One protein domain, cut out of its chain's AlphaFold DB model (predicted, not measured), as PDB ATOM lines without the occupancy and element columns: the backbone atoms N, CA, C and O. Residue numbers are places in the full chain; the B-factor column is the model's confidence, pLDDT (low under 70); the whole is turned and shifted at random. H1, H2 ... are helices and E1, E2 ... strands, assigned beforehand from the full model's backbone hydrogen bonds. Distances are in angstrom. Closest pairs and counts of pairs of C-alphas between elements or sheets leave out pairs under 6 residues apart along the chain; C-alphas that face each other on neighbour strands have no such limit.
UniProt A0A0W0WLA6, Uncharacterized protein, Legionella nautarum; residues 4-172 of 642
ATOM      1  N   LYS A   4     129.277  89.256 110.539       93.19
ATOM      2  CA  LYS A   4     129.700  88.931 111.908       93.19
ATOM      3  C   LYS A   4     131.211  89.104 112.089       93.19
ATOM      4  O   LYS A   4     131.634  89.742 113.047       93.19
ATOM      5  N   ASP A   5     132.001  88.603 111.144       93.19
ATOM      6  CA  ASP A   5     133.464  88.713 111.176       93.19
ATOM      7  C   ASP A   5     133.911  90.175 111.056       93.19
ATOM      8  O   ASP A   5     134.848  90.610 111.725       93.19
ATOM      9  N   TRP A   6     133.194  90.959 110.248       94.81
ATOM     10  CA  TRP A   6     133.405  92.397 110.143       94.81
ATOM     11  C   TRP A   6     133.065  93.119 111.453       94.81
ATOM     12  O   TRP A   6     133.870  93.918 111.923       94.81
ATOM     13  N   CYS A   7     131.937  92.807 112.100       94.88
ATOM     14  CA  CYS A   7     131.578  93.401 113.394       94.88
ATOM     15  C   CYS A   7     132.588  93.057 114.496       94.88
ATOM     16  O   CYS A   7     132.926  93.919 115.308       94.88
ATOM     17  N   LEU A   8     133.092  91.821 114.510       94.94
ATOM     18  CA  LEU A   8     134.147  91.403 115.428       94.94
ATOM     19  C   LEU A   8     135.434  92.196 115.171       94.94
ATOM     20  O   LEU A   8     136.009  92.749 116.100       94.94
ATOM     21  N   SER A   9     135.850  92.303 113.907       93.50
ATOM     22  CA  SER A   9     137.061  93.030 113.513       93.50
ATOM     23  C   SER A   9     136.992  94.532 113.796       93.50
ATOM     24  O   SER A   9     137.998  95.107 114.200       93.50
ATOM     25  N   GLN A  10     135.855  95.177 113.532       92.69
ATOM     26  CA  GLN A  10     135.730  96.635 113.619       92.69
ATOM     27  C   GLN A  10     135.352  97.118 115.017       92.69
ATOM     28  O   GLN A  10     135.805  98.174 115.446       92.69
ATOM     29  N   TYR A  11     134.506  96.359 115.715       94.00
ATOM     30  CA  TYR A  11     133.870  96.802 116.954       94.00
ATOM     31  C   TYR A  11     134.073  95.835 118.125       94.00
ATOM     32  O   TYR A  11     133.587  96.106 119.221       94.00
ATOM     33  N   GLY A  12     134.737  94.694 117.917       94.50
ATOM     34  CA  GLY A  12     134.895  93.667 118.948       94.50
ATOM     35  C   GLY A  12     133.607  92.923 119.296       94.50
ATOM     36  O   GLY A  12     133.568  92.249 120.322       94.50
ATOM     37  N   ILE A  13     132.542  93.053 118.494       95.19
ATOM     38  CA  ILE A  13     131.243  92.429 118.786       95.19
ATOM     39  C   ILE A  13     131.325  90.924 118.511       95.19
ATOM     40  O   ILE A  13     131.531  90.496 117.377       95.19
ATOM     41  N   VAL A  14     131.101  90.120 119.549       94.12
ATOM     42  CA  VAL A  14     131.173  88.652 119.485       94.12
ATOM     43  C   VAL A  14     129.810  88.038 119.176       94.12
ATOM     44  O   VAL A  14     129.706  87.152 118.328       94.12
ATOM     45  N   ASN A  15     128.751  88.499 119.847       92.00
ATOM     46  CA  ASN A  15     127.397  87.978 119.677       92.00
ATOM     47  C   ASN A  15     126.356  89.092 119.749       92.00
ATOM     48  O   ASN A  15     126.530  90.087 120.453       92.00
ATOM     49  N   PHE A  16     125.249  88.851 119.052       92.62
ATOM     50  CA  PHE A  16     124.012  89.612 119.155       92.62
ATOM     51  C   PHE A  16     122.998  88.781 119.934       92.62
ATOM     52  O   PHE A  16     122.848  87.595 119.663       92.62
ATOM     53  N   LEU A  17     122.306  89.381 120.887       90.75
ATOM     54  CA  LEU A  17     121.289  88.737 121.705       90.75
ATOM     55  C   LEU A  17     120.038  89.612 121.706       90.75
ATOM     56  O   LEU A  17     120.118  90.836 121.774       90.75
ATOM     57  N   GLU A  18     118.876  88.991 121.618       86.88
ATOM     58  CA  GLU A  18     117.604  89.695 121.710       86.88
ATOM     59  C   GLU A  18     117.321  90.103 123.165       86.88
ATOM     60  O   GLU A  18     117.477  89.297 124.087       86.88
ATOM     61  N   ALA A  19     116.910  91.350 123.397       85.81
ATOM     62  CA  ALA A  19     116.403  91.767 124.701       85.81
ATOM     63  C   ALA A  19     114.927  91.364 124.887       85.81
ATOM     64  O   ALA A  19     114.256  90.881 123.981       85.81
ATOM     65  N   LYS A  20     114.387  91.604 126.084       80.06
ATOM     66  CA  LYS A  20     112.956  91.420 126.355       80.06
ATOM     67  C   LYS A  20     112.129  92.474 125.601       80.06
ATOM     68  O   LYS A  20     112.408  93.669 125.726       80.06
ATOM     69  N   THR A  21     111.067  92.056 124.915       78.31
ATOM     70  CA  THR A  21     110.022  92.968 124.426       78.31
ATOM     71  C   THR A  21     109.278  93.581 125.610       78.31
ATOM     72  O   THR A  21     108.748  92.877 126.471       78.31
ATOM     73  N   LEU A  22     109.226  94.909 125.675       77.88
ATOM     74  CA  LEU A  22     108.574  95.605 126.783       77.88
ATOM     75  C   LEU A  22     107.056  95.674 126.573       77.88
ATOM     76  O   LEU A  22     106.584  96.090 125.514       77.88
ATOM     77  N   ASN A  23     106.299  95.313 127.610       81.88
ATOM     78  CA  ASN A  23     104.855  95.514 127.664       81.88
ATOM     79  C   ASN A  23     104.552  97.008 127.803       81.88
ATOM     80  O   ASN A  23     104.944  97.634 128.786       81.88
ATOM     81  N   ARG A  24     103.856  97.595 126.827       89.38
ATOM     82  CA  ARG A  24     103.434  98.996 126.870       89.38
ATOM     83  C   ARG A  24     101.954  99.118 126.518       89.38
ATOM     84  O   ARG A  24     101.365  98.232 125.893       89.38
ATOM     85  N   VAL A  25     101.356 100.226 126.929       92.56
ATOM     86  CA  VAL A  25     100.018 100.641 126.500       92.56
ATOM     87  C   VAL A  25     100.138 101.913 125.681       92.56
ATOM     88  O   VAL A  25     100.970 102.768 125.986       92.56
ATOM     89  N   PHE A  26      99.323 102.017 124.639       94.75
ATOM     90  CA  PHE A  26      99.108 103.245 123.893       94.75
ATOM     91  C   PHE A  26      97.767 103.834 124.317       94.75
ATOM     92  O   PHE A  26      96.749 103.146 124.283       94.75
ATOM     93  N   ILE A  27      97.776 105.098 124.723       95.12
ATOM     94  CA  ILE A  27      96.590 105.824 125.167       95.12
ATOM     95  C   ILE A  27      96.444 107.054 124.266       95.12
ATOM     96  O   ILE A  27      97.299 107.944 124.333       95.12
ATOM     97  N   PRO A  28      95.418 107.122 123.399       95.94
ATOM     98  CA  PRO A  28      95.229 108.265 122.515       95.94
ATOM     99  C   PRO A  28      95.075 109.557 123.311       95.94
ATOM    100  O   PRO A  28      94.420 109.575 124.357       95.94
ATOM    101  N   LEU A  29      95.642 110.645 122.796       94.81
ATOM    102  CA  LEU A  29      95.384 111.963 123.351       94.81
ATOM    103  C   LEU A  29      94.010 112.466 122.891       94.81
ATOM    104  O   LEU A  29      93.583 112.229 121.760       94.81
ATOM    105  N   ILE A  30      93.330 113.188 123.774       91.06
ATOM    106  CA  ILE A  30      92.120 113.959 123.453       91.06
ATOM    107  C   ILE A  30      92.513 115.310 122.846       91.06
ATOM    108  O   ILE A  30      91.855 115.807 121.932       91.06
ATOM    109  N   TYR A  31      93.603 115.891 123.348       87.69
ATOM    110  CA  TYR A  31      94.153 117.170 122.911       87.69
ATOM    111  C   TYR A  31      95.454 116.963 122.123       87.69
ATOM    112  O   TYR A  31      96.063 115.900 122.164       87.69
ATOM    113  N   SER A  32      95.925 117.984 121.409       84.31
ATOM    114  CA  SER A  32      97.176 117.907 120.633       84.31
ATOM    115  C   SER A  32      98.449 117.855 121.489       84.31
ATOM    116  O   SER A  32      99.539 117.672 120.951       84.31
ATOM    117  N   SER A  33      98.334 118.030 122.808       86.25
ATOM    118  CA  SER A  33      99.452 118.015 123.750       86.25
ATOM    119  C   SER A  33      99.024 117.472 125.114       86.25
ATOM    120  O   SER A  33      97.839 117.429 125.438       86.25
ATOM    121  N   ILE A  34     100.015 117.052 125.893       92.06
ATOM    122  CA  ILE A  34      99.904 116.609 127.283       92.06
ATOM    123  C   ILE A  34     101.101 117.183 128.046       92.06
ATOM    124  O   ILE A  34     102.126 117.499 127.434       92.06
ATOM    125  N   ASP A  35     100.978 117.325 129.363       92.12
ATOM    126  CA  ASP A  35     102.072 117.793 130.210       92.12
ATOM    127  C   ASP A  35     103.323 116.902 130.072       92.12
ATOM    128  O   ASP A  35     103.284 115.688 130.287       92.12
ATOM    129  N   ALA A  36     104.450 117.518 129.711       90.12
ATOM    130  CA  ALA A  36     105.719 116.828 129.515       90.12
ATOM    131  C   ALA A  36     106.275 116.245 130.823       90.12
ATOM    132  O   ALA A  36     106.932 115.201 130.786       90.12
ATOM    133  N   GLN A  37     105.993 116.881 131.966       93.62
ATOM    134  CA  GLN A  37     106.407 116.361 133.265       93.62
ATOM    135  C   GLN A  37     105.662 115.061 133.580       93.62
ATOM    136  O   GLN A  37     106.308 114.053 133.872       93.62
ATOM    137  N   PHE A  38     104.337 115.031 133.399       93.12
ATOM    138  CA  PHE A  38     103.544 113.805 133.514       93.12
ATOM    139  C   PHE A  38     104.083 112.666 132.630       93.12
ATOM    140  O   PHE A  38     104.212 111.527 133.090       93.12
ATOM    141  N   VAL A  39     104.431 112.959 131.371       93.12
ATOM    142  CA  VAL A  39     105.002 111.963 130.446       93.12
ATOM    143  C   VAL A  39     106.326 111.408 130.976       93.12
ATOM    144  O   VAL A  39     106.510 110.188 130.991       93.12
ATOM    145  N   ALA A  40     107.231 112.276 131.437       90.81
ATOM    146  CA  ALA A  40     108.531 111.877 131.970       90.81
ATOM    147  C   ALA A  40     108.406 111.041 133.257       90.81
ATOM    148  O   ALA A  40     109.042 109.993 133.363       90.81
ATOM    149  N   GLU A  41     107.542 111.442 134.194       91.94
ATOM    150  CA  GLU A  41     107.298 110.733 135.461       91.94
ATOM    151  C   GLU A  41     106.787 109.297 135.261       91.94
ATOM    152  O   GLU A  41     107.055 108.416 136.079       91.94
ATOM    153  N   HIS A  42     106.092 109.039 134.149       91.31
ATOM    154  CA  HIS A  42     105.570 107.717 133.803       91.31
ATOM    155  C   HIS A  42     106.451 106.960 132.795       91.31
ATOM    156  O   HIS A  42     106.027 105.923 132.277       91.31
ATOM    157  N   ASN A  43     107.684 107.416 132.533       89.69
ATOM    158  CA  ASN A  43     108.600 106.853 131.526       89.69
ATOM    159  C   ASN A  43     107.945 106.698 130.141       89.69
ATOM    160  O   ASN A  43     108.157 105.703 129.431       89.69
ATOM    161  N   GLY A  44     107.092 107.659 129.796       90.88
ATOM    162  CA  GLY A  44     106.338 107.671 128.560       90.88
ATOM    163  C   GLY A  44     107.010 108.451 127.442       90.88
ATOM    164  O   GLY A  44     108.017 109.129 127.631       90.88
ATOM    165  N   TYR A  45     106.417 108.366 126.259       92.00
ATOM    166  CA  TYR A  45     106.715 109.251 125.138       92.00
ATOM    167  C   TYR A  45     105.497 109.360 124.219       92.00
ATOM    168  O   TYR A  45     104.603 108.510 124.242       92.00
ATOM    169  N   LEU A  46     105.468 110.408 123.397       93.25
ATOM    170  CA  LEU A  46     104.408 110.623 122.419       93.25
ATOM    171  C   LEU A  46     104.768 109.992 121.078       93.25
ATOM    172  O   LEU A  46     105.896 110.113 120.604       93.25
ATOM    173  N   THR A  47     103.800 109.326 120.463       92.50
ATOM    174  CA  THR A  47     103.937 108.786 119.108       92.50
ATOM    175  C   THR A  47     102.585 108.728 118.413       92.50
ATOM    176  O   THR A  47     101.536 108.818 119.054       92.50
ATOM    177  N   THR A  48     102.611 108.553 117.097       90.94
ATOM    178  CA  THR A  48     101.407 108.314 116.306       90.94
ATOM    179  C   THR A  48     101.224 106.812 116.103       90.94
ATOM    180  O   THR A  48     102.119 106.134 115.596       90.94
ATOM    181  N   HIS A  49     100.057 106.284 116.465       87.38
ATOM    182  CA  HIS A  49      99.672 104.892 116.236       87.38
ATOM    183  C   HIS A  49      98.247 104.839 115.672       87.38
ATOM    184  O   HIS A  49      97.356 105.510 116.184       87.38
ATOM    185  N   ASN A  50      98.037 104.082 114.589       83.81
ATOM    186  CA  ASN A  50      96.757 104.004 113.866       83.81
ATOM    187  C   ASN A  50      96.146 105.384 113.547       83.81
ATOM    188  O   ASN A  50      94.957 105.602 113.741       83.81
ATOM    189  N   ASN A  51      96.973 106.325 113.075       87.06
ATOM    190  CA  ASN A  51      96.599 107.716 112.767       87.06
ATOM    191  C   ASN A  51      96.116 108.560 113.961       87.06
ATOM    192  O   ASN A  51      95.586 109.651 113.762       87.06
ATOM    193  N   HIS A  52      96.352 108.113 115.195       90.69
ATOM    194  CA  HIS A  52      96.095 108.885 116.405       90.69
ATOM    195  C   HIS A  52      97.407 109.250 117.096       90.69
ATOM    196  O   HIS A  52      98.284 108.402 117.249       90.69
ATOM    197  N   LEU A  53      97.540 110.503 117.536       94.81
ATOM    198  CA  LEU A  53      98.596 110.900 118.464       94.81
ATOM    199  C   LEU A  53      98.236 110.374 119.858       94.81
ATOM    200  O   LEU A  53      97.103 110.535 120.308       94.81
ATOM    201  N   GLY A  54      99.184 109.743 120.542       95.44
ATOM    202  CA  GLY A  54      98.947 109.169 121.862       95.44
ATOM    203  C   GLY A  54     100.205 109.058 122.703       95.44
ATOM    204  O   GLY A  54     101.329 109.198 122.216       95.44
ATOM    205  N   LEU A  55      99.983 108.790 123.984       95.38
ATOM    206  CA  LEU A  55     101.007 108.499 124.969       95.38
ATOM    207  C   LEU A  55     101.274 106.995 125.004       95.38
ATOM    208  O   LEU A  55     100.358 106.200 125.208       95.38
ATOM    209  N   VAL A  56     102.539 106.610 124.864       94.56
ATOM    210  CA  VAL A  56     102.997 105.248 125.138       94.56
ATOM    211  C   VAL A  56     103.683 105.214 126.491       94.56
ATOM    212  O   VAL A  56     104.671 105.915 126.682       94.56
ATOM    213  N   ILE A  57     103.225 104.349 127.397       93.81
ATOM    214  CA  ILE A  57     103.850 104.116 128.713       93.81
ATOM    215  C   ILE A  57     104.026 102.615 128.985       93.81
ATOM    216  O   ILE A  57     103.252 101.807 128.460       93.81
ATOM    217  N   PRO A  58     105.041 102.204 129.773       90.94
ATOM    218  CA  PRO A  58     105.157 100.828 130.263       90.94
ATOM    219  C   PRO A  58     103.880 100.372 130.977       90.94
ATOM    220  O   PRO A  58     103.258 101.160 131.694       90.94
ATOM    221  N   LYS A  59     103.485  99.108 130.791       90.06
ATOM    222  CA  LYS A  59     102.254  98.556 131.380       90.06
ATOM    223  C   LYS A  59     102.281  98.634 132.903       90.06
ATOM    224  O   LYS A  59     101.275  98.992 133.500       90.06
ATOM    225  N   GLU A  60     103.435  98.384 133.511       88.81
ATOM    226  CA  GLU A  60     103.634  98.473 134.956       88.81
ATOM    227  C   GLU A  60     103.373  99.899 135.461       88.81
ATOM    228  O   GLU A  60     102.710 100.096 136.474       88.81
ATOM    229  N   ASN A  61     103.823 100.908 134.712       92.50
ATOM    230  CA  ASN A  61     103.590 102.311 135.049       92.50
ATOM    231  C   ASN A  61     102.129 102.725 134.833       92.50
ATOM    232  O   ASN A  61     101.598 103.511 135.616       92.50
ATOM    233  N   TYR A  62     101.464 102.184 133.810       93.94
ATOM    234  CA  TYR A  62     100.022 102.357 133.638       93.94
ATOM    235  C   TYR A  62      99.236 101.727 134.791       93.94
ATOM    236  O   TYR A  62      98.317 102.347 135.314       93.94
ATOM    237  N   ASP A  63      99.618 100.533 135.240       93.62
ATOM    238  CA  ASP A  63      98.952  99.863 136.358       93.62
ATOM    239  C   ASP A  63      99.130 100.630 137.666       93.62
ATOM    240  O   ASP A  63      98.176 100.773 138.428       93.62
ATOM    241  N   LEU A  64     100.312 101.214 137.890       94.50
ATOM    242  CA  LEU A  64     100.544 102.136 139.002       94.50
ATOM    243  C   LEU A  64      99.678 103.399 138.899       94.50
ATOM    244  O   LEU A  64      99.147 103.849 139.914       94.50
ATOM    245  N   LEU A  65      99.500 103.960 137.698       94.44
ATOM    246  CA  LEU A  65      98.609 105.101 137.466       94.44
ATOM    247  C   LEU A  65      97.149 104.741 137.780       94.44
ATOM    248  O   LEU A  65      96.489 105.457 138.528       94.44
ATOM    249  N   ILE A  66      96.654 103.612 137.271       95.25
ATOM    250  CA  ILE A  66      95.292 103.134 137.545       95.25
ATOM    251  C   ILE A  66      95.099 102.825 139.031       95.25
ATOM    252  O   ILE A  66      94.054 103.154 139.586       95.25
ATOM    253  N   PHE A  67      96.106 102.258 139.695       94.50
ATOM    254  CA  PHE A  67      96.065 102.015 141.133       94.50
ATOM    255  C   PHE A  67      95.991 103.319 141.936       94.50
ATOM    256  O   PHE A  67      95.196 103.414 142.865       94.50
ATOM    257  N   ARG A  68      96.748 104.357 141.556       94.44
ATOM    258  CA  ARG A  68      96.632 105.688 142.177       94.44
ATOM    259  C   ARG A  68      95.228 106.271 142.000       94.44
ATOM    260  O   ARG A  68      94.632 106.695 142.984       94.44
ATOM    261  N   ILE A  69      94.667 106.188 140.794       94.50
ATOM    262  CA  ILE A  69      93.284 106.614 140.516       94.50
ATOM    263  C   ILE A  69      92.276 105.801 141.350       94.50
ATOM    264  O   ILE A  69      91.279 106.343 141.819       94.50
ATOM    265  N   TYR A  70      92.526 104.508 141.577       93.19
ATOM    266  CA  TYR A  70      91.694 103.674 142.450       93.19
ATOM    267  C   TYR A  70      91.757 104.118 143.916       93.19
ATOM    268  O   TYR A  70      90.725 104.178 144.582       93.19
ATOM    269  N   LEU A  71      92.939 104.486 144.416       93.31
ATOM    270  CA  LEU A  71      93.077 105.045 145.763       93.31
ATOM    271  C   LEU A  71      92.331 106.383 145.903       93.31
ATOM    272  O   LEU A  71      91.647 106.589 146.902       93.31
ATOM    273  N   GLU A  72      92.401 107.259 144.898       94.12
ATOM    274  CA  GLU A  72      91.630 108.514 144.858       94.12
ATOM    275  C   GLU A  72      90.113 108.262 144.834       94.12
ATOM    276  O   GLU A  72      89.351 108.940 145.530       94.12
ATOM    277  N   PHE A  73      89.667 107.250 144.084       93.88
ATOM    278  CA  PHE A  73      88.268 106.822 144.058       93.88
ATOM    279  C   PHE A  73      87.792 106.367 145.444       93.88
ATOM    280  O   PHE A  73      86.760 106.840 145.911       93.88
ATOM    281  N   GLN A  74      88.567 105.523 146.136       92.88
ATOM    282  CA  GLN A  74      88.235 105.038 147.484       92.88
ATOM    283  C   GLN A  74      88.199 106.161 148.533       92.88
ATOM    284  O   GLN A  74      87.415 106.100 149.477       92.88
ATOM    285  N   GLN A  75      89.016 107.206 148.366       92.06
ATOM    286  CA  GLN A  75      88.970 108.396 149.221       92.06
ATOM    287  C   GLN A  75      87.734 109.262 148.947       92.06
ATOM    288  O   GLN A  75      87.157 109.821 149.877       92.06
ATOM    289  N   THR A  76      87.322 109.366 147.680       90.12
ATOM    290  CA  THR A  76      86.172 110.186 147.261       90.12
ATOM    291  C   THR A  76      84.834 109.497 147.550       90.12
ATOM    292  O   THR A  76      83.868 110.161 147.921       90.12
ATOM    293  N   TYR A  77      84.784 108.167 147.424       89.31
ATOM    294  CA  TYR A  77      83.594 107.334 147.628       89.31
ATOM    295  C   TYR A  77      83.885 106.171 148.596       89.31
ATOM    296  O   TYR A  77      83.939 105.011 148.177       89.31
ATOM    297  N   PRO A  78      84.067 106.448 149.902       85.12
ATOM    298  CA  PRO A  78      84.397 105.411 150.873       85.12
ATOM    299  C   PRO A  78      83.321 104.319 150.924       85.12
ATOM    300  O   PRO A  78      82.135 104.611 151.082       85.12
ATOM    301  N   GLY A  79      83.731 103.054 150.820       80.00
ATOM    302  CA  GLY A  79      82.832 101.898 150.925       80.00
ATOM    303  C   GLY A  79      82.104 101.505 149.634       80.00
ATOM    304  O   GLY A  79      81.374 100.514 149.642       80.00
ATOM    305  N   VAL A  80      82.319 102.217 148.522       82.94
ATOM    306  CA  VAL A  80      81.833 101.807 147.195       82.94
ATOM    307  C   VAL A  80      82.870 100.896 146.534       82.94
ATOM    308  O   VAL A  80      84.001 101.299 146.281       82.94
ATOM    309  N   ASN A  81      82.475  99.657 146.234       77.81
ATOM    310  CA  ASN A  81      83.310  98.655 145.559       77.81
ATOM    311  C   ASN A  81      82.684  98.162 144.240       77.81
ATOM    312  O   ASN A  81      82.914  97.023 143.839       77.81
ATOM    313  N   ASP A  82      81.883  98.998 143.569       85.50
ATOM    314  CA  ASP A  82      81.344  98.684 142.239       85.50
ATOM    315  C   ASP A  82      82.411  98.942 141.150       85.50
ATOM    316  O   ASP A  82      82.865 100.083 140.992       85.50
ATOM    317  N   PRO A  83      82.814  97.920 140.366       86.31
ATOM    318  CA  PRO A  83      83.744  98.085 139.250       86.31
ATOM    319  C   PRO A  83      83.297  99.115 138.203       86.31
ATOM    320  O   PRO A  83      84.147  99.799 137.629       86.31
ATOM    321  N   ASN A  84      81.990  99.261 137.962       90.94
ATOM    322  CA  ASN A  84      81.462 100.186 136.955       90.94
ATOM    323  C   ASN A  84      81.617 101.649 137.381       90.94
ATOM    324  O   ASN A  84      81.849 102.529 136.549       90.94
ATOM    325  N   ASP A  85      81.484 101.924 138.679       89.88
ATOM    326  CA  ASP A  85      81.661 103.273 139.214       89.88
ATOM    327  C   ASP A  85      83.133 103.674 139.195       89.88
ATOM    328  O   ASP A  85      83.466 104.792 138.788       89.88
ATOM    329  N   PHE A  86      84.027 102.735 139.520       92.81
ATOM    330  CA  PHE A  86      85.459 102.950 139.349       92.81
ATOM    331  C   PHE A  86      85.836 103.191 137.880       92.81
ATOM    332  O   PHE A  86      86.634 104.082 137.587       92.81
ATOM    333  N   GLU A  87      85.255 102.442 136.938       91.38
ATOM    334  CA  GLU A  87      85.521 102.631 135.511       91.38
ATOM    335  C   GLU A  87      85.145 104.043 135.041       91.38
ATOM    336  O   GLU A  87      85.978 104.725 134.441       91.38
ATOM    337  N   LYS A  88      83.947 104.532 135.393       91.88
ATOM    338  CA  LYS A  88      83.522 105.910 135.089       91.88
ATOM    339  C   LYS A  88      84.443 106.950 135.725       91.88
ATOM    340  O   LYS A  88      84.803 107.933 135.076       91.88
ATOM    341  N   PHE A  89      84.832 106.747 136.985       93.69
ATOM    342  CA  PHE A  89      85.744 107.653 137.682       93.69
ATOM    343  C   PHE A  89      87.119 107.702 137.007       93.69
ATOM    344  O   PHE A  89      87.699 108.776 136.831       93.69
ATOM    345  N   SER A  90      87.632 106.548 136.581       93.38
ATOM    346  CA  SER A  90      88.910 106.464 135.886       93.38
ATOM    347  C   SER A  90      88.861 107.066 134.482       93.38
ATOM    348  O   SER A  90      89.804 107.768 134.117       93.38
ATOM    349  N   ASP A  91      87.767 106.877 133.737       93.06
ATOM    350  CA  ASP A  91      87.520 107.556 132.459       93.06
ATOM    351  C   ASP A  91      87.613 109.083 132.628       93.06
ATOM    352  O   ASP A  91      88.335 109.747 131.886       93.06
ATOM    353  N   ILE A  92      86.947 109.643 133.646       93.56
ATOM    354  CA  ILE A  92      86.981 111.085 133.944       93.56
ATOM    355  C   ILE A  92      88.388 111.539 134.356       93.56
ATOM    356  O   ILE A  92      88.848 112.600 133.931       93.56
ATOM    357  N   SER A  93      89.074 110.756 135.186       94.44
ATOM    358  CA  SER A  93      90.407 111.101 135.698       94.44
ATOM    359  C   SER A  93      91.446 111.141 134.579       94.44
ATOM    360  O   SER A  93      92.197 112.107 134.464       94.44
ATOM    361  N   LEU A  94      91.438 110.146 133.687       94.19
ATOM    362  CA  LEU A  94      92.307 110.127 132.509       94.19
ATOM    363  C   LEU A  94      91.911 111.204 131.492       94.19
ATOM    364  O   LEU A  94      92.791 111.853 130.929       94.19
ATOM    365  N   PHE A  95      90.614 111.476 131.321       93.81
ATOM    366  CA  PHE A  95      90.143 112.568 130.467       93.81
ATOM    367  C   PHE A  95      90.712 113.924 130.909       93.81
ATOM    368  O   PHE A  95      91.182 114.694 130.073       93.81
ATOM    369  N   LYS A  96      90.739 114.205 132.221       92.19
ATOM    370  CA  LYS A  96      91.344 115.430 132.782       92.19
ATOM    371  C   LYS A  96      92.844 115.542 132.496       92.19
ATOM    372  O   LYS A  96      93.349 116.652 132.375       92.19
ATOM    373  N   LEU A  97      93.534 114.411 132.347       91.56
ATOM    374  CA  LEU A  97      94.941 114.341 131.930       91.56
ATOM    375  C   LEU A  97      95.117 114.444 130.402       91.56
ATOM    376  O   LEU A  97      96.234 114.344 129.902       91.56
ATOM    377  N   GLY A  98      94.032 114.629 129.643       93.31
ATOM    378  CA  GLY A  98      94.053 114.677 128.182       93.31
ATOM    379  C   GLY A  98      94.160 113.305 127.516       93.31
ATOM    380  O   GLY A  98      94.526 113.233 126.344       93.31
ATOM    381  N   LEU A  99      93.842 112.222 128.232       94.56
ATOM    382  CA  LEU A  99      93.968 110.839 127.774       94.56
ATOM    383  C   LEU A  99      92.601 110.183 127.533       94.56
ATOM    384  O   LEU A  99      91.710 110.227 128.378       94.56
ATOM    385  N   ASN A 100      92.449 109.505 126.396       92.56
ATOM    386  CA  ASN A 100      91.244 108.755 126.054       92.56
ATOM    387  C   ASN A 100      91.388 107.271 126.427       92.56
ATOM    388  O   ASN A 100      91.864 106.463 125.626       92.56
ATOM    389  N   ARG A 101      90.916 106.894 127.622       89.50
ATOM    390  CA  ARG A 101      90.937 105.499 128.102       89.50
ATOM    391  C   ARG A 101      90.216 104.527 127.164       89.50
ATOM    392  O   ARG A 101      90.682 103.407 126.983       89.50
ATOM    393  N   ARG A 102      89.120 104.945 126.526       88.12
ATOM    394  CA  ARG A 102      88.315 104.069 125.651       88.12
ATOM    395  C   ARG A 102      89.048 103.639 124.385       88.12
ATOM    396  O   ARG A 102      88.710 102.614 123.808       88.12
ATOM    397  N   GLY A 103      90.031 104.424 123.951       87.62
ATOM    398  CA  GLY A 103      90.892 104.088 122.820       87.62
ATOM    399  C   GLY A 103      92.209 103.425 123.226       87.62
ATOM    400  O   GLY A 103      93.105 103.337 122.390       87.62
ATOM    401  N   LEU A 104      92.363 103.014 124.492       90.62
ATOM    402  CA  LEU A 104      93.574 102.357 124.971       90.62
ATOM    403  C   LEU A 104      93.800 101.037 124.236       90.62
ATOM    404  O   LEU A 104      92.911 100.190 124.160       90.62
ATOM    405  N   THR A 105      95.022 100.829 123.753       90.00
ATOM    406  CA  THR A 105      95.420  99.584 123.090       90.00
ATOM    407  C   THR A 105      96.735  99.042 123.642       90.00
ATOM    408  O   THR A 105      97.588  99.774 124.152       90.00
ATOM    409  N   LYS A 106      96.918  97.717 123.544       87.88
ATOM    410  CA  LYS A 106      98.218  97.072 123.780       87.88
ATOM    411  C   LYS A 106      99.194  97.583 122.723       87.88
ATOM    412  O   LYS A 106      98.873  97.573 121.538       87.88
ATOM    413  N   TYR A 107     100.379  98.007 123.149       88.44
ATOM    414  CA  TYR A 107     101.406  98.528 122.258       88.44
ATOM    415  C   TYR A 107     102.732  97.825 122.526       88.44
ATOM    416  O   TYR A 107     103.217  97.758 123.653       88.44
ATOM    417  N   LYS A 108     103.319  97.272 121.472       86.50
ATOM    418  CA  LYS A 108     104.595  96.559 121.511       86.50
ATOM    419  C   LYS A 108     105.506  97.120 120.442       86.50
ATOM    420  O   LYS A 108     105.055  97.453 119.346       86.50
ATOM    421  N   GLN A 109     106.786  97.189 120.769       84.81
ATOM    422  CA  GLN A 109     107.840  97.612 119.859       84.81
ATOM    423  C   GLN A 109     108.883  96.513 119.735       84.81
ATOM    424  O   GLN A 109     108.990  95.701 120.656       84.81
ATOM    425  N   PRO A 110     109.657  96.499 118.637       87.31
ATOM    426  CA  PRO A 110     110.791  95.602 118.504       87.31
ATOM    427  C   PRO A 110     111.688  95.657 119.737       87.31
ATOM    428  O   PRO A 110     111.886  96.718 120.338       87.31
ATOM    429  N   SER A 111     112.209  94.499 120.119       87.31
ATOM    430  CA  SER A 111     113.111  94.386 121.255       87.31
ATOM    431  C   SER A 111     114.437  95.102 120.982       87.31
ATOM    432  O   SER A 111     114.910  95.185 119.845       87.31
ATOM    433  N   ASN A 112     115.054  95.624 122.042       91.00
ATOM    434  CA  ASN A 112     116.428  96.111 121.970       91.00
ATOM    435  C   ASN A 112     117.382  94.967 121.586       91.00
ATOM    436  O   ASN A 112     117.122  93.797 121.872       91.00
ATOM    437  N   ILE A 113     118.531  95.313 121.014       93.19
ATOM    438  CA  ILE A 113     119.600  94.356 120.727       93.19
ATOM    439  C   ILE A 113     120.690  94.479 121.779       93.19
ATOM    440  O   ILE A 113     121.202  95.560 122.044       93.19
ATOM    441  N   ARG A 114     121.074  93.356 122.371       94.06
ATOM    442  CA  ARG A 114     122.207  93.234 123.285       94.06
ATOM    443  C   ARG A 114     123.422  92.746 122.517       94.06
ATOM    444  O   ARG A 114     123.326  91.794 121.748       94.06
ATOM    445  N   VAL A 115     124.569  93.368 122.744       95.38
ATOM    446  CA  VAL A 115     125.844  92.953 122.156       95.38
ATOM    447  C   VAL A 115     126.850  92.595 123.243       95.38
ATOM    448  O   VAL A 115     126.919  93.252 124.287       95.38
ATOM    449  N   THR A 116     127.617  91.533 122.998       94.81
ATOM    450  CA  THR A 116     128.749  91.107 123.840       94.81
ATOM    451  C   THR A 116     130.066  91.403 123.135       94.81
ATOM    452  O   THR A 116     130.127  91.343 121.907       94.81
ATOM    453  N   PHE A 117     131.131  91.634 123.902       94.62
ATOM    454  CA  PHE A 117     132.446  92.014 123.379       94.62
ATOM    455  C   PHE A 117     133.525  91.005 123.766       94.62
ATOM    456  O   PHE A 117     133.366  90.287 124.752       94.62
ATOM    457  N   SER A 118     134.611  90.952 122.992       90.69
ATOM    458  CA  SER A 118     135.776  90.110 123.297       90.69
ATOM    459  C   SER A 118     136.535  90.587 124.534       90.69
ATOM    460  O   SER A 118     137.113  89.771 125.246       90.69
ATOM    461  N   ASP A 119     136.519  91.895 124.793       91.38
ATOM    462  CA  ASP A 119     137.151  92.522 125.949       91.38
ATOM    463  C   ASP A 119     136.485  93.864 126.317       91.38
ATOM    464  O   ASP A 119     135.729  94.467 125.544       91.38
ATOM    465  N   ASP A 120     136.784  94.342 127.525       91.81
ATOM    466  CA  ASP A 120     136.193  95.556 128.095       91.81
ATOM    467  C   ASP A 120     136.690  96.861 127.456       91.81
ATOM    468  O   ASP A 120     135.995  97.886 127.520       91.81
ATOM    469  N   SER A 121     137.867  96.852 126.823       94.06
ATOM    470  CA  SER A 121     138.410  98.035 126.154       94.06
ATOM    471  C   SER A 121     137.621  98.343 124.881       94.06
ATOM    472  O   SER A 121     137.187  99.483 124.691       94.06
ATOM    473  N   LEU A 122     137.310  97.313 124.085       93.50
ATOM    474  CA  LEU A 122     136.468  97.426 122.893       93.50
ATOM    475  C   LEU A 122     135.025  97.774 123.256       93.50
ATOM    476  O   LEU A 122     134.441  98.650 122.621       93.50
ATOM    477  N   LYS A 123     134.484  97.200 124.340       95.25
ATOM    478  CA  LYS A 123     133.179  97.605 124.895       95.25
ATOM    479  C   LYS A 123     133.138  99.110 125.182       95.25
ATOM    480  O   LYS A 123     132.189  99.791 124.801       95.25
ATOM    481  N   THR A 124     134.173  99.638 125.833       94.25
ATOM    482  CA  THR A 124     134.263 101.063 126.196       94.25
ATOM    483  C   THR A 124     134.439 101.964 124.972       94.25
ATOM    484  O   THR A 124     133.871 103.055 124.915       94.25
ATOM    485  N   ALA A 125     135.223 101.535 123.982       94.31
ATOM    486  CA  ALA A 125     135.372 102.262 122.724       94.31
ATOM    487  C   ALA A 125     134.048 102.300 121.945       94.31
ATOM    488  O   ALA A 125     133.619 103.366 121.500       94.31
ATOM    489  N   PHE A 126     133.357 101.161 121.866       95.06
ATOM    490  CA  PHE A 126     132.062 101.031 121.212       95.06
ATOM    491  C   PHE A 126     131.001 101.937 121.849       95.06
ATOM    492  O   PHE A 126     130.331 102.688 121.141       95.06
ATOM    493  N   THR A 127     130.861 101.943 123.181       95.25
ATOM    494  CA  THR A 127     129.860 102.792 123.852       95.25
ATOM    495  C   THR A 127     130.107 104.282 123.624       95.25
ATOM    496  O   THR A 127     129.151 105.040 123.464       95.25
ATOM    497  N   LYS A 128     131.375 104.707 123.540       94.56
ATOM    498  CA  LYS A 128     131.742 106.085 123.180       94.56
ATOM    499  C   LYS A 128     131.405 106.404 121.724       94.56
ATOM    500  O   LYS A 128     130.810 107.443 121.453       94.56
ATOM    501  N   GLN A 129     131.753 105.516 120.794       93.75
ATOM    502  CA  GLN A 129     131.499 105.714 119.365       93.75
ATOM    503  C   GLN A 129     129.997 105.791 119.051       93.75
ATOM    504  O   GLN A 129     129.566 106.609 118.239       93.75
ATOM    505  N   PHE A 130     129.193 104.967 119.720       94.38
ATOM    506  CA  PHE A 130     127.750 104.864 119.511       94.38
ATOM    507  C   PHE A 130     126.936 105.606 120.588       94.38
ATOM    508  O   PHE A 130     125.759 105.311 120.785       94.38
ATOM    509  N   VAL A 131     127.522 106.618 121.246       94.81
ATOM    510  CA  VAL A 131     126.884 107.372 122.346       94.81
ATOM    511  C   VAL A 131     125.533 107.986 121.961       94.81
ATOM    512  O   VAL A 131     124.628 108.056 122.789       94.81
ATOM    513  N   LYS A 132     125.347 108.350 120.683       94.38
ATOM    514  CA  LYS A 132     124.088 108.909 120.157       94.38
ATOM    515  C   LYS A 132     122.879 107.969 120.295       94.38
ATOM    516  O   LYS A 132     121.752 108.444 120.274       94.38
ATOM    517  N   TYR A 133     123.106 106.662 120.443       93.56
ATOM    518  CA  TYR A 133     122.054 105.663 120.669       93.56
ATOM    519  C   TYR A 133     121.752 105.435 122.157       93.56
ATOM    520  O   TYR A 133     120.925 104.585 122.478       93.56
ATOM    521  N   ASN A 134     122.423 106.162 123.059       92.62
ATOM    522  CA  ASN A 134     122.323 106.009 124.511       92.62
ATOM    523  C   ASN A 134     122.517 104.545 124.987       92.62
ATOM    524  O   ASN A 134     121.612 103.977 125.610       92.62
ATOM    525  N   PRO A 135     123.669 103.915 124.677       94.50
ATOM    526  CA  PRO A 135     123.942 102.516 125.012       94.50
ATOM    527  C   PRO A 135     123.802 102.251 126.516       94.50
ATOM    528  O   PRO A 135     124.346 102.992 127.333       94.50
ATOM    529  N   GLN A 136     123.119 101.166 126.890       94.25
ATOM    530  CA  GLN A 136     122.883 100.807 128.293       94.25
ATOM    531  C   GLN A 136     123.684  99.567 128.692       94.25
ATOM    532  O   GLN A 136     123.504  98.498 128.113       94.25
ATOM    533  N   LEU A 137     124.534  99.675 129.713       94.12
ATOM    534  CA  LEU A 137     125.228  98.515 130.281       94.12
ATOM    535  C   LEU A 137     124.265  97.711 131.158       94.12
ATOM    536  O   LEU A 137     123.688  98.246 132.105       94.12
ATOM    537  N   LYS A 138     124.087  96.427 130.846       91.81
ATOM    538  CA  LYS A 138     123.185  95.520 131.570       91.81
ATOM    539  C   LYS A 138     123.827  94.154 131.791       91.81
ATOM    540  O   LYS A 138     124.826  93.807 131.166       91.81
ATOM    541  N   LEU A 139     123.223  93.373 132.683       89.50
ATOM    542  CA  LEU A 139     123.498  91.949 132.842       89.50
ATOM    543  C   LEU A 139     122.420  91.166 132.090       89.50
ATOM    544  O   LEU A 139     121.229  91.369 132.336       89.50
ATOM    545  N   ASP A 140     122.818  90.297 131.167       85.62
ATOM    546  CA  ASP A 140     121.875  89.421 130.484       85.62
ATOM    547  C   ASP A 140     121.406  88.307 131.439       85.62
ATOM    548  O   ASP A 140     122.234  87.546 131.925       85.62
ATOM    549  N   PRO A 141     120.106  88.168 131.738       79.44
ATOM    550  CA  PRO A 141     119.621  87.204 132.728       79.44
ATOM    551  C   PRO A 141     119.639  85.745 132.243       79.44
ATOM    552  O   PRO A 141     119.428  84.846 133.052       79.44
ATOM    553  N   LEU A 142     119.855  85.490 130.946       80.06
ATOM    554  CA  LEU A 142     119.950  84.128 130.408       80.06
ATOM    555  C   LEU A 142     121.368  83.573 130.546       80.06
ATOM    556  O   LEU A 142     121.545  82.415 130.919       80.06
ATOM    557  N   THR A 143     122.364  84.408 130.253       80.25
ATOM    558  CA  THR A 143     123.785  84.030 130.234       80.25
ATOM    559  C   THR A 143     124.579  84.546 131.432       80.25
ATOM    560  O   THR A 143     125.706  84.111 131.641       80.25
ATOM    561  N   TYR A 144     124.020  85.482 132.206       82.94
ATOM    562  CA  TYR A 144     124.716  86.273 133.228       82.94
ATOM    563  C   TYR A 144     125.948  87.027 132.697       82.94
ATOM    564  O   TYR A 144     126.822  87.424 133.465       82.94
ATOM    565  N   ALA A 145     126.022  87.255 131.382       86.69
ATOM    566  CA  ALA A 145     127.093  88.023 130.761       86.69
ATOM    567  C   ALA A 145     126.800  89.529 130.815       86.69
ATOM    568  O   ALA A 145     125.646  89.962 130.726       86.69
ATOM    569  N   GLN A 146     127.851  90.347 130.918       90.88
ATOM    570  CA  GLN A 146     127.719  91.787 130.711       90.88
ATOM    571  C   GLN A 146     127.450  92.074 129.233       90.88
ATOM    572  O   GLN A 146     128.169  91.602 128.352       90.88
ATOM    573  N   VAL A 147     126.430  92.882 128.973       94.31
ATOM    574  CA  VAL A 147     125.996  93.259 127.628       94.31
ATOM    575  C   VAL A 147     125.852  94.769 127.515       94.31
ATOM    576  O   VAL A 147     125.553  95.460 128.492       94.31
ATOM    577  N   VAL A 148     126.021  95.280 126.298       96.44
ATOM    578  CA  VAL A 148     125.563  96.625 125.935       96.44
ATOM    579  C   VAL A 148     124.238  96.474 125.204       96.44
ATOM    580  O   VAL A 148     124.167  95.819 124.169       96.44
ATOM    581  N   GLU A 149     123.178  97.049 125.755       95.25
ATOM    582  CA  GLU A 149     121.854  97.080 125.148       95.25
ATOM    583  C   GLU A 149     121.703  98.342 124.285       95.25
ATOM    584  O   GLU A 149     121.911  99.465 124.751       95.25
ATOM    585  N   MET A 150     121.348  98.126 123.021       95.19
ATOM    586  CA  MET A 150     121.187  99.110 121.957       95.19
ATOM    587  C   MET A 150     119.725  99.149 121.498       95.19
ATOM    588  O   MET A 150     119.057  98.110 121.486       95.19
ATOM    589  N   PRO A 151     119.207 100.314 121.081       91.50
ATOM    590  CA  PRO A 151     117.843 100.418 120.582       91.50
ATOM    591  C   PRO A 151     117.663  99.654 119.254       91.50
ATOM    592  O   PRO A 151     118.636  99.461 118.529       91.50
ATOM    593  N   PRO A 152     116.437  99.270 118.858       88.25
ATOM    594  CA  PRO A 152     116.231  98.362 117.724       88.25
ATOM    595  C   PRO A 152     116.702  98.938 116.375       88.25
ATOM    596  O   PRO A 152     117.205  98.234 115.500       88.25
ATOM    597  N   TYR A 153     116.578 100.252 116.180       88.38
ATOM    598  CA  TYR A 153     116.974 100.910 114.928       88.38
ATOM    599  C   TYR A 153     118.496 100.923 114.690       88.38
ATOM    600  O   TYR A 153     118.930 101.096 113.555       88.38
ATOM    601  N   PHE A 154     119.312 100.659 115.720       92.81
ATOM    602  CA  PHE A 154     120.773 100.558 115.616       92.81
ATOM    603  C   PHE A 154     121.238  99.538 114.564       92.81
ATOM    604  O   PHE A 154     122.224  99.772 113.865       92.81
ATOM    605  N   MET A 155     120.524  98.416 114.419       91.81
ATOM    606  CA  MET A 155     120.923  97.369 113.474       91.81
ATOM    607  C   MET A 155     120.865  97.830 112.018       91.81
ATOM    608  O   MET A 155     121.716  97.423 111.230       91.81
ATOM    609  N   GLY A 156     119.902  98.688 111.663       89.88
ATOM    610  CA  GLY A 156     119.798  99.239 110.310       89.88
ATOM    611  C   GLY A 156     121.050 100.029 109.927       89.88
ATOM    612  O   GLY A 156     121.634  99.792 108.869       89.88
ATOM    613  N   ASP A 157     121.519 100.881 110.839       91.31
ATOM    614  CA  ASP A 157     122.711 101.706 110.634       91.31
ATOM    615  C   ASP A 157     123.987 100.855 110.563       91.31
ATOM    616  O   ASP A 157     124.848 101.082 109.713       91.31
ATOM    617  N   ILE A 158     124.100  99.822 111.403       92.88
ATOM    618  CA  ILE A 158     125.233  98.890 111.351       92.88
ATOM    619  C   ILE A 158     125.276  98.099 110.036       92.88
ATOM    620  O   ILE A 158     126.355  97.945 109.459       92.88
ATOM    621  N   TYR A 159     124.134  97.624 109.526       92.62
ATOM    622  CA  TYR A 159     124.093  96.963 108.218       92.62
ATOM    623  C   TYR A 159     124.481  97.918 107.090       92.62
ATOM    624  O   TYR A 159     125.208  97.525 106.176       92.62
ATOM    625  N   GLN A 160     124.038  99.175 107.156       92.06
ATOM    626  CA  GLN A 160     124.419 100.190 106.180       92.06
ATOM    627  C   GLN A 160     125.936 100.430 106.177       92.06
ATOM    628  O   GLN A 160     126.543 100.424 105.106       92.06
ATOM    629  N   LEU A 161     126.557 100.572 107.353       92.75
ATOM    630  CA  LEU A 161     128.011 100.723 107.481       92.75
ATOM    631  C   LEU A 161     128.769  99.514 106.915       92.75
ATOM    632  O   LEU A 161     129.780  99.688 106.237       92.75
ATOM    633  N   TYR A 162     128.269  98.295 107.142       94.38
ATOM    634  CA  TYR A 162     128.855  97.089 106.556       94.38
ATOM    635  C   TYR A 162     128.827  97.132 105.024       94.38
ATOM    636  O   TYR A 162     129.859  96.917 104.397       94.38
ATOM    637  N   TYR A 163     127.688  97.449 104.405       91.31
ATOM    638  CA  TYR A 163     127.575  97.470 102.941       91.31
ATOM    639  C   TYR A 163     128.329  98.623 102.267       91.31
ATOM    640  O   TYR A 163     128.624  98.538 101.078       91.31
ATOM    641  N   GLN A 164     128.642  99.692 103.001       91.00
ATOM    642  CA  GLN A 164     129.515 100.772 102.527       91.00
ATOM    643  C   GLN A 164     131.005 100.408 102.614       91.00
ATOM    644  O   GLN A 164     131.838 101.060 101.986       91.00
ATOM    645  N   SER A 165     131.353  99.376 103.388       90.31
ATOM    646  CA  SER A 165     132.731  98.920 103.540       90.31
ATOM    647  C   SER A 165     133.208  98.165 102.294       90.31
ATOM    648  O   SER A 165     132.515  97.259 101.828       90.31
ATOM    649  N   PRO A 166     134.444  98.402 101.815       87.69
ATOM    650  CA  PRO A 166     135.038  97.594 100.746       87.69
ATOM    651  C   PRO A 166     135.247  96.125 101.153       87.69
ATOM    652  O   PRO A 166     135.498  95.269 100.306       87.69
ATOM    653  N   ALA A 167     135.152  95.811 102.451       88.31
ATOM    654  CA  ALA A 167     135.249  94.450 102.963       88.31
ATOM    655  C   ALA A 167     133.953  93.632 102.794       88.31
ATOM    656  O   ALA A 167     133.991  92.418 103.032       88.31
ATOM    657  N   ALA A 168     132.836  94.262 102.409       90.31
ATOM    658  CA  ALA A 168     131.566  93.580 102.172       90.31
ATOM    659  C   ALA A 168     131.713  92.483 101.108       90.31
ATOM    660  O   ALA A 168     132.400  92.659 100.101       90.31
ATOM    661  N   GLU A 169     131.068  91.336 101.322       89.56
ATOM    662  CA  GLU A 169     131.230  90.188 100.422       89.56
ATOM    663  C   GLU A 169     130.771  90.476  98.992       89.56
ATOM    664  O   GLU A 169     131.505  90.188  98.050       89.56
ATOM    665  N   ILE A 170     129.614  91.126  98.836       88.12
ATOM    666  CA  ILE A 170     129.014  91.421  97.528       88.12
ATOM    667  C   ILE A 170     129.930  92.256  96.623       88.12
ATOM    668  O   ILE A 170     129.983  92.037  95.416       88.12
ATOM    669  N   SER A 171     130.712  93.171  97.205       86.00
ATOM    670  CA  SER A 171     131.678  94.002  96.477       86.00
ATOM    671  C   SER A 171     132.854  93.192  95.922       86.00
ATOM    672  O   SER A 171     133.560  93.652  95.027       86.00
ATOM    673  N   ARG A 172     133.074  91.981  96.448       86.06
ATOM    674  CA  ARG A 172     134.183  91.086  96.094       86.06
ATOM    675  C   ARG A 172     133.732  89.880  95.274       86.06
ATOM    676  O   ARG A 172     134.567  89.263  94.624       86.06
TER     677      ARG A 172
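This is residues 4 to 172 of the 642 residues of an uncharacterized protein of Legionella nautarum (UniProt A0A0W0WLA6). Two lobes stand some way apart, joined by two extended stretches of chain, residues 19 to 23 and 108 to 112. One lobe is the twisted sheet E1 E6 E8 E7 with H5 over one face, H1 beside its edge strand E1, and H6 and H7 off the sheet; the other is the sheet E3 E4 E2 E5 with H2 near E3 and E4, and with H3 running away from it to cross H4. The 169 residues printed hold seven named helices and eight named strands in the order H1 E1 E2 H2 E3 E4 H3 H4 E5 E6 H5 E7 E8 H6 H7, and both sheets are antiparallel throughout. The class is mixed, helices and strands; the whole is loose, with a radius of gyration of the C-alphas of 21.8 A and spans of 71 by 35 by 23 A.

H1, residues 4 to 11, is on the strongly twisted sheet of E1, residues 13 to 18, E6, residues 113 to 117, E8, residues 146 to 150, and E7, residues 136 to 139, in that order. It stands only just at the sheet's level, at a height over the sheet of 3.6 A; its closest C-alpha pair with E1 is Cys 7 and Ile 13, 5.5 A. Across E1 and E6, N 14 and O 116 are 2.8 A apart, within hydrogen-bond range. The second sheet, only just strongly twisted, runs E3, residues 45 to 49, E4, residues 52 to 58, E2, residues 24 to 28, and E5, residues 105 to 107. H2, residues 36 to 41, only grazes it with residues 36 to 40. E3 and E4 form a hairpin, with N 47 and O 54 at 3.0 A; E4 and E2 have N 27 and O 55 at 2.8 A, and E2 and E5 have N 26 and O 105 at 2.9 A. H3, residues 59 to 76, only grazes this sheet with residues 59 to 64. With residues 66 to 73 alone it touches H4, residues 83 to 96; the closest C-alphas are those of Ile 69 and Ser 90, 6.4 A, and the lines are only just about perpendicular, at 73 degrees. Back in the first sheet, N 115 and O 148 of E6 and E8 are 2.9 A apart. H5, residues 120 to 129, and this sheet make two layers, helix on one face: its height over the sheet is 9.4 A, and it lies over E6 and, only just, E8, along the strands at 16 degrees to E6 on the local plane. E7 and E8 form a hairpin, with N 138 and O 147 at 2.9 A. Three split strand-helix-strand units, in which another strand lies between the two same-way strands, have right-handed crossovers: E2, H2, E3; E4, H3 H4, E5; and E6, H5, E7. H6, residues 154 to 164, is not on either sheet and is close to but not clearly touching H1, the closest C-alphas being those of Trp 6 and Tyr 162, 7.5 A. H6 and H7, residues 169 to 172, are near each other. In H1 to H6 every O i to N i+4 pair is within hydrogen-bond range; H7 is too short for one.

H1 begins at C-alpha 4, (129.700, 88.931, 111.908). H3, the longest helix, measures 25.4 A from C-alpha 59, (102.254, 98.556, 131.380), to C-alpha 76; H4 measures 20.0 A, H6 15.7 A and H5 14.2 A. E4, the longest strand, measures 18.4 A and E1 14.2 A. H7 ends at C-alpha 172, (134.183, 91.086, 96.094).

The two C-alphas farthest apart, those of Gly 79 and Arg 172, are 75.9 A apart, and the outline is only just a rod. The printed part has no cut, and no link is long. Mean pLDDT of the printed part is 91.1, and no printed residue is under 70.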